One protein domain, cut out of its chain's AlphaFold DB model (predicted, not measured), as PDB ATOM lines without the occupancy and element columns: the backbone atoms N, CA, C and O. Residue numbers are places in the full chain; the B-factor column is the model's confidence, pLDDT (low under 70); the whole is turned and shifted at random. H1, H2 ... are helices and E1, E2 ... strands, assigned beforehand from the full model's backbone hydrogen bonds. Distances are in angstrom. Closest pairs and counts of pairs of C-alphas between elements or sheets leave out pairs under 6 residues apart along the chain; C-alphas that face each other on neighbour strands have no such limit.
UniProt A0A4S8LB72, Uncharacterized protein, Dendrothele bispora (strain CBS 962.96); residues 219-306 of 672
ATOM      1  N   TRP A 219     -47.901 -12.654 -45.601       64.31
ATOM      2  CA  TRP A 219     -46.652 -12.660 -46.358       64.31
ATOM      3  C   TRP A 219     -46.485 -13.968 -47.144       64.31
ATOM      4  O   TRP A 219     -45.904 -14.936 -46.637       64.31
ATOM      5  N   ILE A 220     -46.981 -13.972 -48.382       72.38
ATOM      6  CA  ILE A 220     -46.857 -15.077 -49.338       72.38
ATOM      7  C   ILE A 220     -45.374 -15.298 -49.681       72.38
ATOM      8  O   ILE A 220     -44.613 -14.357 -49.920       72.38
ATOM      9  N   LYS A 221     -44.948 -16.566 -49.698       76.38
ATOM     10  CA  LYS A 221     -43.605 -16.959 -50.140       76.38
ATOM     11  C   LYS A 221     -43.601 -17.136 -51.661       76.38
ATOM     12  O   LYS A 221     -43.879 -18.225 -52.150       76.38
ATOM     13  N   GLU A 222     -43.232 -16.080 -52.376       74.44
ATOM     14  CA  GLU A 222     -43.082 -16.084 -53.844       74.44
ATOM     15  C   GLU A 222     -41.901 -16.962 -54.316       74.44
ATOM     16  O   GLU A 222     -41.935 -17.513 -55.409       74.44
ATOM     17  N   GLY A 223     -40.848 -17.139 -53.499       82.19
ATOM     18  CA  GLY A 223     -39.663 -17.898 -53.916       82.19
ATOM     19  C   GLY A 223     -38.629 -18.183 -52.822       82.19
ATOM     20  O   GLY A 223     -38.870 -18.000 -51.625       82.19
ATOM     21  N   SER A 224     -37.467 -18.688 -53.239       84.31
ATOM     22  CA  SER A 224     -36.311 -18.990 -52.385       84.31
ATOM     23  C   SER A 224     -35.036 -18.936 -53.221       84.31
ATOM     24  O   SER A 224     -34.947 -19.636 -54.223       84.31
ATOM     25  N   VAL A 225     -34.048 -18.145 -52.803       84.81
ATOM     26  CA  VAL A 225     -32.768 -17.984 -53.507       84.81
ATOM     27  C   VAL A 225     -31.633 -17.791 -52.496       84.81
ATOM     28  O   VAL A 225     -31.863 -17.361 -51.363       84.81
ATOM     29  N   ASN A 226     -30.406 -18.130 -52.891       85.50
ATOM     30  CA  ASN A 226     -29.199 -17.804 -52.134       85.50
ATOM     31  C   ASN A 226     -28.990 -16.274 -52.138       85.50
ATOM     32  O   ASN A 226     -29.172 -15.638 -53.175       85.50
ATOM     33  N   THR A 227     -28.575 -15.670 -51.021       82.81
ATOM     34  CA  THR A 227     -28.340 -14.213 -50.919       82.81
ATOM     35  C   THR A 227     -27.312 -13.700 -51.933       82.81
ATOM     36  O   THR A 227     -27.430 -12.582 -52.431       82.81
ATOM     37  N   VAL A 228     -26.340 -14.539 -52.304       82.06
ATOM     38  CA  VAL A 228     -25.312 -14.230 -53.306       82.06
ATOM     39  C   VAL A 228     -25.916 -14.146 -54.713       82.06
ATOM     40  O   VAL A 228     -25.417 -13.395 -55.539       82.06
ATOM     41  N   ALA A 229     -27.020 -14.850 -54.984       84.00
ATOM     42  CA  ALA A 229     -27.747 -14.804 -56.258       84.00
ATOM     43  C   ALA A 229     -28.993 -13.894 -56.224       84.00
ATOM     44  O   ALA A 229     -29.652 -13.721 -57.244       84.00
ATOM     45  N   MET A 230     -29.305 -13.277 -55.079       83.88
ATOM     46  CA  MET A 230     -30.492 -12.432 -54.896       83.88
ATOM     47  C   MET A 230     -30.556 -11.255 -55.880       83.88
ATOM     48  O   MET A 230     -31.634 -10.922 -56.361       83.88
ATOM     49  N   TYR A 231     -29.409 -10.643 -56.192       80.50
ATOM     50  CA  TYR A 231     -29.342  -9.535 -57.148       80.50
ATOM     51  C   TYR A 231     -29.800  -9.968 -58.549       80.50
ATOM     52  O   TYR A 231     -30.546  -9.233 -59.179       80.50
ATOM     53  N   LYS A 232     -29.485 -11.201 -58.980       79.81
ATOM     54  CA  LYS A 232     -29.944 -11.739 -60.271       79.81
ATOM     55  C   LYS A 232     -31.457 -11.876 -60.334       79.81
ATOM     56  O   LYS A 232     -32.050 -11.495 -61.327       79.81
ATOM     57  N   VAL A 233     -32.096 -12.322 -59.249       80.88
ATOM     58  CA  VAL A 233     -33.567 -12.360 -59.169       80.88
ATOM     59  C   VAL A 233     -34.156 -10.951 -59.281       80.88
ATOM     60  O   VAL A 233     -35.221 -10.783 -59.866       80.88
ATOM     61  N   PHE A 234     -33.462  -9.924 -58.779       76.44
ATOM     62  CA  PHE A 234     -33.858  -8.538 -59.019       76.44
ATOM     63  C   PHE A 234     -33.571  -8.055 -60.440       76.44
ATOM     64  O   PHE A 234     -34.419  -7.347 -60.962       76.44
ATOM     65  N   ASP A 235     -32.477  -8.444 -61.092       69.12
ATOM     66  CA  ASP A 235     -32.222  -8.121 -62.505       69.12
ATOM     67  C   ASP A 235     -33.268  -8.801 -63.429       69.12
ATOM     68  O   ASP A 235     -33.861  -8.160 -64.298       69.12
ATOM     69  N   GLU A 236     -33.592 -10.071 -63.168       72.00
ATOM     70  CA  GLU A 236     -34.617 -10.873 -63.857       72.00
ATOM     71  C   GLU A 236     -36.048 -10.329 -63.638       72.00
ATOM     72  O   GLU A 236     -36.879 -10.373 -64.548       72.00
ATOM     73  N   MET A 237     -36.352  -9.785 -62.451       65.38
ATOM     74  CA  MET A 237     -37.624  -9.094 -62.167       65.38
ATOM     75  C   MET A 237     -37.645  -7.639 -62.668       65.38
ATOM     76  O   MET A 237     -38.704  -7.138 -63.052       65.38
ATOM     77  N   SER A 238     -36.494  -6.963 -62.691       56.75
ATOM     78  CA  SER A 238     -36.302  -5.579 -63.150       56.75
ATOM     79  C   SER A 238     -36.705  -5.419 -64.613       56.75
ATOM     80  O   SER A 238     -37.396  -4.462 -64.949       56.75
ATOM     81  N   TYR A 239     -36.422  -6.432 -65.442       46.22
ATOM     82  CA  TYR A 239     -36.890  -6.533 -66.831       46.22
ATOM     83  C   TYR A 239     -38.429  -6.435 -66.998       46.22
ATOM     84  O   TYR A 239     -38.923  -6.314 -68.117       46.22
ATOM     85  N   LYS A 240     -39.214  -6.476 -65.908       47.03
ATOM     86  CA  LYS A 240     -40.668  -6.233 -65.930       47.03
ATOM     87  C   LYS A 240     -41.151  -5.142 -64.969       47.03
ATOM     88  O   LYS A 240     -42.115  -4.462 -65.303       47.03
ATOM     89  N   HIS A 241     -40.541  -4.984 -63.788       52.88
ATOM     90  CA  HIS A 241     -41.077  -4.139 -62.705       52.88
ATOM     91  C   HIS A 241     -39.975  -3.461 -61.847       52.88
ATOM     92  O   HIS A 241     -39.915  -3.670 -60.635       52.88
ATOM     93  N   ASN A 242     -39.075  -2.665 -62.441       53.97
ATOM     94  CA  ASN A 242     -37.908  -2.095 -61.730       53.97
ATOM     95  C   ASN A 242     -38.212  -0.950 -60.725       53.97
ATOM     96  O   ASN A 242     -37.326  -0.500 -59.997       53.97
ATOM     97  N   ASP A 243     -39.460  -0.492 -60.627       62.91
ATOM     98  CA  ASP A 243     -39.888   0.615 -59.755       62.91
ATOM     99  C   ASP A 243     -39.642   0.415 -58.253       62.91
ATOM    100  O   ASP A 243     -39.691   1.374 -57.479       62.91
ATOM    101  N   TYR A 244     -39.430  -0.826 -57.817       67.06
ATOM    102  CA  TYR A 244     -39.368  -1.195 -56.407       67.06
ATOM    103  C   TYR A 244     -37.998  -0.889 -55.794       67.06
ATOM    104  O   TYR A 244     -37.055  -1.677 -55.899       67.06
ATOM    105  N   THR A 245     -37.898   0.244 -55.101       70.75
ATOM    106  CA  THR A 245     -36.694   0.673 -54.370       70.75
ATOM    107  C   THR A 245     -36.757   0.212 -52.905       70.75
ATOM    108  O   THR A 245     -37.824   0.291 -52.293       70.75
ATOM    109  N   PRO A 246     -35.658  -0.303 -52.313       78.38
ATOM    110  CA  PRO A 246     -35.647  -0.697 -50.907       78.38
ATOM    111  C   PRO A 246     -35.723   0.540 -50.005       78.38
ATOM    112  O   PRO A 246     -34.796   1.345 -49.961       78.38
ATOM    113  N   HIS A 247     -36.825   0.664 -49.269       75.50
ATOM    114  CA  HIS A 247     -37.073   1.747 -48.317       75.50
ATOM    115  C   HIS A 247     -36.388   1.483 -46.966       75.50
ATOM    116  O   HIS A 247     -35.827   2.388 -46.355       75.50
ATOM    117  N   GLU A 248     -36.403   0.234 -46.486       82.25
ATOM    118  CA  GLU A 248     -36.006  -0.092 -45.109       82.25
ATOM    119  C   GLU A 248     -35.380  -1.488 -44.987       82.25
ATOM    120  O   GLU A 248     -35.902  -2.471 -45.517       82.25
ATOM    121  N   TYR A 249     -34.290  -1.579 -44.220       87.88
ATOM    122  CA  TYR A 249     -33.581  -2.819 -43.897       87.88
ATOM    123  C   TYR A 249     -33.778  -3.189 -42.420       87.88
ATOM    124  O   TYR A 249     -33.055  -2.724 -41.541       87.88
ATOM    125  N   ASN A 250     -34.737  -4.072 -42.154       89.00
ATOM    126  CA  ASN A 250     -35.037  -4.606 -40.827       89.00
ATOM    127  C   ASN A 250     -34.224  -5.885 -40.567       89.00
ATOM    128  O   ASN A 250     -34.670  -6.991 -40.887       89.00
ATOM    129  N   LEU A 251     -33.029  -5.751 -39.987       92.38
ATOM    130  CA  LEU A 251     -32.242  -6.892 -39.503       92.38
ATOM    131  C   LEU A 251     -32.692  -7.307 -38.095       92.38
ATOM    132  O   LEU A 251     -33.084  -6.470 -37.282       92.38
ATOM    133  N   ALA A 252     -32.580  -8.597 -37.778       89.19
ATOM    134  CA  ALA A 252     -32.675  -9.078 -36.408       89.19
ATOM    135  C   ALA A 252     -31.462  -8.561 -35.619       89.19
ATOM    136  O   ALA A 252     -30.347  -9.075 -35.753       89.19
ATOM    137  N   LYS A 253     -31.697  -7.494 -34.843       86.56
ATOM    138  CA  LYS A 253     -30.677  -6.784 -34.066       86.56
ATOM    139  C   LYS A 253     -29.892  -7.760 -33.185       86.56
ATOM    140  O   LYS A 253     -30.474  -8.674 -32.607       86.56
ATOM    141  N   ASP A 254     -28.581  -7.549 -33.116       86.50
ATOM    142  CA  ASP A 254     -27.626  -8.319 -32.309       86.50
ATOM    143  C   ASP A 254     -27.573  -9.834 -32.641       86.50
ATOM    144  O   ASP A 254     -26.933 -10.602 -31.930       86.50
ATOM    145  N   LEU A 255     -28.204 -10.267 -33.746       89.06
ATOM    146  CA  LEU A 255     -28.180 -11.648 -34.249       89.06
ATOM    147  C   LEU A 255     -27.491 -11.774 -35.609       89.06
ATOM    148  O   LEU A 255     -26.670 -12.675 -35.772       89.06
ATOM    149  N   VAL A 256     -27.799 -10.905 -36.582       91.81
ATOM    150  CA  VAL A 256     -27.167 -10.943 -37.918       91.81
ATOM    151  C   VAL A 256     -26.710  -9.572 -38.413       91.81
ATOM    152  O   VAL A 256     -27.392  -8.563 -38.234       91.81
ATOM    153  N   ALA A 257     -25.574  -9.557 -39.110       90.50
ATOM    154  CA  ALA A 257     -25.060  -8.424 -39.867       90.50
ATOM    155  C   ALA A 257     -25.136  -8.715 -41.374       90.50
ATOM    156  O   ALA A 257     -24.867  -9.831 -41.817       90.50
ATOM    157  N   ILE A 258     -25.464  -7.700 -42.178       91.50
ATOM    158  CA  ILE A 258     -25.375  -7.795 -43.640       91.50
ATOM    159  C   ILE A 258     -23.959  -7.466 -44.117       91.50
ATOM    160  O   ILE A 258     -23.389  -6.428 -43.765       91.50
ATOM    161  N   ARG A 259     -23.405  -8.339 -44.958       89.31
ATOM    162  CA  ARG A 259     -22.113  -8.163 -45.624       89.31
ATOM    163  C   ARG A 259     -22.327  -8.155 -47.134       89.31
ATOM    164  O   ARG A 259     -22.876  -9.096 -47.697       89.31
ATOM    165  N   PHE A 260     -21.907  -7.082 -47.794       84.81
ATOM    166  CA  PHE A 260     -21.949  -6.970 -49.252       84.81
ATOM    167  C   PHE A 260     -20.654  -7.516 -49.856       84.81
ATOM    168  O   PHE A 260     -19.575  -7.258 -49.328       84.81
ATOM    169  N   VAL A 261     -20.755  -8.228 -50.978       76.44
ATOM    170  CA  VAL A 261     -19.589  -8.676 -51.748       76.44
ATOM    171  C   VAL A 261     -19.189  -7.564 -52.726       76.44
ATOM    172  O   VAL A 261     -20.042  -6.996 -53.410       76.44
ATOM    173  N   GLY A 262     -17.896  -7.238 -52.780       67.94
ATOM    174  CA  GLY A 262     -17.357  -6.081 -53.511       67.94
ATOM    175  C   GLY A 262     -16.879  -4.965 -52.574       67.94
ATOM    176  O   GLY A 262     -16.934  -5.105 -51.353       67.94
ATOM    177  N   HIS A 263     -16.373  -3.855 -53.121       47.38
ATOM    178  CA  HIS A 263     -15.821  -2.785 -52.286       47.38
ATOM    179  C   HIS A 263     -16.944  -2.005 -51.567       47.38
ATOM    180  O   HIS A 263     -18.010  -1.778 -52.155       47.38
ATOM    181  N   PRO A 264     -16.723  -1.514 -50.329       47.53
ATOM    182  CA  PRO A 264     -17.722  -0.715 -49.614       47.53
ATOM    183  C   PRO A 264     -18.193   0.544 -50.362       47.53
ATOM    184  O   PRO A 264     -19.319   0.974 -50.142       47.53
ATOM    185  N   LEU A 265     -17.357   1.092 -51.256       49.78
ATOM    186  CA  LEU A 265     -17.573   2.374 -51.947       49.78
ATOM    187  C   LEU A 265     -18.267   2.274 -53.327       49.78
ATOM    188  O   LEU A 265     -18.645   3.297 -53.883       49.78
ATOM    189  N   ASP A 266     -18.432   1.087 -53.925       46.75
ATOM    190  CA  ASP A 266     -18.787   1.008 -55.363       46.75
ATOM    191  C   ASP A 266     -20.275   1.290 -55.686       46.75
ATOM    192  O   ASP A 266     -20.622   1.577 -56.841       46.75
ATOM    193  N   ARG A 267     -21.175   1.166 -54.698       53.78
ATOM    194  CA  ARG A 267     -22.640   1.372 -54.794       53.78
ATOM    195  C   ARG A 267     -23.221   1.748 -53.415       53.78
ATOM    196  O   ARG A 267     -22.608   1.388 -52.405       53.78
ATOM    197  N   PRO A 268     -24.424   2.359 -53.331       55.31
ATOM    198  CA  PRO A 268     -25.213   2.388 -52.091       55.31
ATOM    199  C   PRO A 268     -25.494   0.967 -51.557       55.31
ATOM    200  O   PRO A 268     -25.284  -0.034 -52.250       55.31
ATOM    201  N   LYS A 269     -25.948   0.847 -50.301       67.56
ATOM    202  CA  LYS A 269     -26.186  -0.435 -49.594       67.56
ATOM    203  C   LYS A 269     -27.458  -1.170 -50.072       67.56
ATOM    204  O   LYS A 269     -28.292  -1.561 -49.267       67.56
ATOM    205  N   ASP A 270     -27.594  -1.348 -51.382       81.19
ATOM    206  CA  ASP A 270     -28.762  -1.932 -52.046       81.19
ATOM    207  C   ASP A 270     -28.504  -3.397 -52.454       81.19
ATOM    208  O   ASP A 270     -27.594  -3.680 -53.243       81.19
ATOM    209  N   ILE A 271     -29.319  -4.323 -51.932       84.81
ATOM    210  CA  ILE A 271     -29.245  -5.771 -52.216       84.81
ATOM    211  C   ILE A 271     -29.766  -6.182 -53.601       84.81
ATOM    212  O   ILE A 271     -29.493  -7.302 -54.028       84.81
ATOM    213  N   ARG A 272     -30.470  -5.296 -54.317       82.94
ATOM    214  CA  ARG A 272     -30.768  -5.474 -55.748       82.94
ATOM    215  C   ARG A 272     -29.504  -5.368 -56.593       82.94
ATOM    216  O   ARG A 272     -29.437  -5.920 -57.674       82.94
ATOM    217  N   SER A 273     -28.505  -4.627 -56.109       75.12
ATOM    218  CA  SER A 273     -27.433  -4.093 -56.953       75.12
ATOM    219  C   SER A 273     -26.118  -4.881 -56.930       75.12
ATOM    220  O   SER A 273     -25.188  -4.499 -57.646       75.12
ATOM    221  N   ARG A 274     -25.987  -5.906 -56.074       77.69
ATOM    222  CA  ARG A 274     -24.768  -6.723 -55.888       77.69
ATOM    223  C   ARG A 274     -25.023  -7.936 -54.977       77.69
ATOM    224  O   ARG A 274     -25.968  -7.894 -54.186       77.69
ATOM    225  N   PRO A 275     -24.169  -8.979 -55.009       84.06
ATOM    226  CA  PRO A 275     -24.259 -10.088 -54.065       84.06
ATOM    227  C   PRO A 275     -24.086  -9.632 -52.611       84.06
ATOM    228  O   PRO A 275     -23.299  -8.729 -52.309       84.06
ATOM    229  N   PHE A 276     -24.758 -10.319 -51.690       89.75
ATOM    230  CA  PHE A 276     -24.554 -10.158 -50.251       89.75
ATOM    231  C   PHE A 276     -24.655 -11.504 -49.523       89.75
ATOM    232  O   PHE A 276     -25.078 -12.515 -50.088       89.75
ATOM    233  N   TYR A 277     -24.286 -11.508 -48.249       91.50
ATOM    234  CA  TYR A 277     -24.544 -12.586 -47.304       91.50
ATOM    235  C   TYR A 277     -24.940 -12.019 -45.936       91.50
ATOM    236  O   TYR A 277     -24.782 -10.823 -45.666       91.50
ATOM    237  N   LEU A 278     -25.510 -12.879 -45.093       90.50
ATOM    238  CA  LEU A 278     -25.763 -12.589 -43.686       90.50
ATOM    239  C   LEU A 278     -24.742 -13.350 -42.844       90.50
ATOM    240  O   LEU A 278     -24.499 -14.531 -43.080       90.50
ATOM    241  N   GLU A 279     -24.153 -12.658 -41.881       92.44
ATOM    242  CA  GLU A 279     -23.155 -13.170 -40.945       92.44
ATOM    243  C   GLU A 279     -23.755 -13.135 -39.537       92.44
ATOM    244  O   GLU A 279     -24.387 -12.140 -39.172       92.44
ATOM    245  N   TRP A 280     -23.605 -14.205 -38.753       92.31
ATOM    246  CA  TRP A 280     -24.074 -14.213 -37.366       92.31
ATOM    247  C   TRP A 280     -23.162 -13.343 -36.496       92.31
ATOM    248  O   TRP A 280     -21.942 -13.411 -36.606       92.31
ATOM    249  N   VAL A 281     -23.761 -12.530 -35.623       92.75
ATOM    250  CA  VAL A 281     -23.047 -11.636 -34.681       92.75
ATOM    251  C   VAL A 281     -22.898 -12.296 -33.297       92.75
ATOM    252  O   VAL A 281     -22.584 -11.652 -32.300       92.75
ATOM    253  N   THR A 282     -23.142 -13.603 -33.225       89.38
ATOM    254  CA  THR A 282     -22.877 -14.442 -32.057       89.38
ATOM    255  C   THR A 282     -21.366 -14.606 -31.825       89.38
ATOM    256  O   THR A 282     -20.596 -14.554 -32.787       89.38
ATOM    257  N   PRO A 283     -20.905 -14.835 -30.578       91.31
ATOM    258  CA  PRO A 283     -19.471 -14.945 -30.270       91.31
ATOM    259  C   PRO A 283     -18.731 -16.091 -30.983       91.31
ATOM    260  O   PRO A 283     -17.510 -16.054 -31.088       91.31
ATOM    261  N   ASP A 284     -19.462 -17.103 -31.451       91.38
ATOM    262  CA  ASP A 284     -18.977 -18.281 -32.179       91.38
ATOM    263  C   ASP A 284     -19.223 -18.206 -33.703       91.38
ATOM    264  O   ASP A 284     -18.818 -19.104 -34.445       91.38
ATOM    265  N   GLY A 285     -19.904 -17.158 -34.184       88.62
ATOM    266  CA  GLY A 285     -20.352 -17.029 -35.573       88.62
ATOM    267  C   GLY A 285     -21.429 -18.043 -35.994       88.62
ATOM    268  O   GLY A 285     -21.700 -18.169 -37.190       88.62
ATOM    269  N   GLN A 286     -22.042 -18.769 -35.049       89.81
ATOM    270  CA  GLN A 286     -23.027 -19.821 -35.318       89.81
ATOM    271  C   GLN A 286     -24.471 -19.371 -35.038       89.81
ATOM    272  O   GLN A 286     -24.710 -18.507 -34.190       89.81
ATOM    273  N   PRO A 287     -25.479 -19.968 -35.706       85.62
ATOM    274  CA  PRO A 287     -26.880 -19.759 -35.352       85.62
ATOM    275  C   PRO A 287     -27.155 -20.201 -33.902       85.62
ATOM    276  O   PRO A 287     -26.859 -21.347 -33.555       85.62
ATOM    277  N   PRO A 288     -27.813 -19.372 -33.065       86.56
ATOM    278  CA  PRO A 288     -28.246 -19.790 -31.735       86.56
ATOM    279  C   PRO A 288     -29.038 -21.114 -31.773       86.56
ATOM    280  O   PRO A 288     -29.933 -21.254 -32.615       86.56
ATOM    281  N   PRO A 289     -28.816 -22.066 -30.840       86.00
ATOM    282  CA  PRO A 289     -29.475 -23.382 -30.861       86.00
ATOM    283  C   PRO A 289     -31.014 -23.355 -30.837       86.00
ATOM    284  O   PRO A 289     -31.674 -24.324 -31.215       86.00
ATOM    285  N   THR A 290     -31.611 -22.237 -30.416       81.94
ATOM    286  CA  THR A 290     -33.058 -21.980 -30.472       81.94
ATOM    287  C   THR A 290     -33.577 -21.721 -31.892       81.94
ATOM    288  O   THR A 290     -34.741 -22.014 -32.169       81.94
ATOM    289  N   LEU A 291     -32.736 -21.215 -32.803       80.62
ATOM    290  CA  LEU A 291     -33.073 -20.978 -34.212       80.62
ATOM    291  C   LEU A 291     -32.882 -22.228 -35.080       80.62
ATOM    292  O   LEU A 291     -33.647 -22.420 -36.022       80.62
ATOM    293  N   LEU A 292     -31.951 -23.123 -34.727       78.94
ATOM    294  CA  LEU A 292     -31.793 -24.422 -35.404       78.94
ATOM    295  C   LEU A 292     -33.097 -25.243 -35.400       78.94
ATOM    296  O   LEU A 292     -33.425 -25.908 -36.378       78.94
ATOM    297  N   LYS A 293     -33.883 -25.147 -34.319       82.25
ATOM    298  CA  LYS A 293     -35.153 -25.875 -34.159       82.25
ATOM    299  C   LYS A 293     -36.338 -25.243 -34.905       82.25
ATOM    300  O   LYS A 293     -37.366 -25.900 -35.053       82.25
ATOM    301  N   GLN A 294     -36.251 -23.980 -35.335       80.19
ATOM    302  CA  GLN A 294     -37.370 -23.248 -35.948       80.19
ATOM    303  C   GLN A 294     -36.890 -22.184 -36.946       80.19
ATOM    304  O   GLN A 294     -36.276 -21.193 -36.559       80.19
ATOM    305  N   LYS A 295     -37.269 -22.315 -38.226       76.88
ATOM    306  CA  LYS A 295     -36.941 -21.331 -39.275       76.88
ATOM    307  C   LYS A 295     -37.590 -19.967 -38.980       76.88
ATOM    308  O   LYS A 295     -38.803 -19.810 -39.123       76.88
ATOM    309  N   ARG A 296     -36.783 -18.969 -38.598       82.19
ATOM    310  CA  ARG A 296     -37.213 -17.581 -38.328       82.19
ATOM    311  C   ARG A 296     -36.657 -16.601 -39.364       82.19
ATOM    312  O   ARG A 296     -35.666 -16.876 -40.031       82.19
ATOM    313  N   VAL A 297     -37.321 -15.456 -39.515       85.50
ATOM    314  CA  VAL A 297     -36.887 -14.380 -40.421       85.50
ATOM    315  C   VAL A 297     -35.861 -13.513 -39.693       85.50
ATOM    316  O   VAL A 297     -36.216 -12.839 -38.730       85.50
ATOM    317  N   VAL A 298     -34.608 -13.541 -40.153       88.88
ATOM    318  CA  VAL A 298     -33.489 -12.770 -39.568       88.88
ATOM    319  C   VAL A 298     -33.186 -11.458 -40.303       88.88
ATOM    320  O   VAL A 298     -32.505 -10.595 -39.766       88.88
ATOM    321  N   MET A 299     -33.727 -11.270 -41.509       91.25
ATOM    322  CA  MET A 299     -33.740  -9.987 -42.214       91.25
ATOM    323  C   MET A 299     -35.053  -9.846 -42.990       91.25
ATOM    324  O   MET A 299     -35.487 -10.791 -43.651       91.25
ATOM    325  N   ARG A 300     -35.653  -8.657 -42.944       89.19
ATOM    326  CA  ARG A 300     -36.721  -8.194 -43.835       89.19
ATOM    327  C   ARG A 300     -36.229  -6.947 -44.565       89.19
ATOM    328  O   ARG A 300     -35.570  -6.106 -43.961       89.19
ATOM    329  N   VAL A 301     -36.593  -6.813 -45.836       86.69
ATOM    330  CA  VAL A 301     -36.412  -5.572 -46.597       86.69
ATOM    331  C   VAL A 301     -37.783  -5.115 -47.071       86.69
ATOM    332  O   VAL A 301     -38.522  -5.910 -47.653       86.69
ATOM    333  N   THR A 302     -38.134  -3.871 -46.770       83.94
ATOM    334  CA  THR A 302     -39.372  -3.231 -47.231       83.94
ATOM    335  C   THR A 302     -39.071  -2.527 -48.551       83.94
ATOM    336  O   THR A 302     -38.101  -1.772 -48.626       83.94
ATOM    337  N   TYR A 303     -39.876  -2.774 -49.585       77.19
ATOM    338  CA  TYR A 303     -39.752  -2.132 -50.897       77.19
ATOM    339  C   TYR A 303     -40.952  -1.228 -51.158       77.19
ATOM    340  O   TYR A 303     -42.086  -1.624 -50.886       77.19
ATOM    341  N   GLU A 304     -40.700  -0.057 -51.732       76.00
ATOM    342  CA  GLU A 304     -41.730   0.868 -52.203       76.00
ATOM    343  C   GLU A 304     -41.650   1.011 -53.723       76.00
ATOM    344  O   GLU A 304     -40.562   1.119 -54.289       76.00
ATOM    345  N   CYS A 305     -42.811   0.993 -54.377       69.69
ATOM    346  CA  CYS A 305     -42.942   1.265 -55.804       69.69
ATOM    347  C   CYS A 305     -42.907   2.781 -56.034       69.69
ATOM    348  O   CYS A 305     -43.689   3.505 -55.415       69.69
ATOM    349  N   LEU A 306     -42.035   3.252 -56.929       63.38
ATOM    350  CA  LEU A 306     -41.942   4.670 -57.288       63.38
ATOM    351  C   LEU A 306     -43.083   5.158 -58.205       63.38
ATOM    352  O   LEU A 306     -43.303   6.364 -58.284       63.38
TER     353      LEU A 306
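AT A GLANCE: This is residues 219 to 306 of the 672 residues of an uncharacterized protein of Dendrothele bispora (strain CBS 962.96) (UniProt A0A4S8LB72). Two antiparallel two-stranded ribbons, E1 with E4 and E2 with E3, make a loose V: they come near each other where E1 leads into E2 and spread apart from there, and H1 spans the open end from the first residue of E3 toward the start of E1. The short helix H2 sticks out beyond the narrow end, where residues 289 to 295 stand free, and the loop of residues 261 to 275 swings out between E2 and E3. The printed part has 88 residues, with two named helices and four named strands in the order H1, E1, E2, E3, H2, E4, and 41 residues in named elements, under half. The class is mixed, helices and strands. The whole is only just compact, close to loose, with a radius of gyration of the C-alphas of 14.2 A and spans of 41 by 34 by 20 A.

IN THESE COORDINATES: The printed part begins at Trp 219, C-alpha at (-46.652, -12.660, -46.358). H1 is residues 230 to 241, 15.5 A long, from C-alpha 230 at (-30.492, -12.432, -54.896). E1 is residues 244 to 251, 19.2 A long, and bends by 57 degrees at residue 247. E2 is residues 256 to 260, 13.1 A, and E3 is residues 276 to 280, 13.5 A. H2 is residues 289 to 292. E4 is residues 299 to 305, 19.9 A, with C-alpha 305 at (-42.942, 1.265, -55.804).

HOW THE PARTS SIT: E1 and E4 are antiparallel neighbours at 158 degrees between their directions; N 247 and O 302 are 2.8 A apart and N 250 and O 300 2.8 A, within hydrogen-bond range. E2 and E3 form a hairpin, antiparallel at 152 degrees, with N 257 and O 279 at 2.8 A and N 277 and O 259 at 2.8 A. The closest C-alphas of E1 and E2 are those of Leu 251 and Ala 257, 7.4 A apart. Those of E2 and E4 are Val 256 and Met 299, 7.9 A. E1 is apart from E3, and E3 from E4. The closest C-alphas of H1 and E3 are those of Met 230 and Phe 276, 7.9 A. H1 is apart from E2, H2 and E4. In H1, 7 of 8 O i to N i+4 pairs are within hydrogen-bond range; H2 is too short for such a pair.

THE WHOLE: The two C-alphas farthest apart, those of Lys 240 and Pro 283, are 42.4 A apart. The printed part has no cut. The link from E2 to E3 is long, with 15 residues. The mean pLDDT of the printed part is 78.1; it is under 70 at residues 219, 235, 237 to 244, 262 to 269 and 305 to 306.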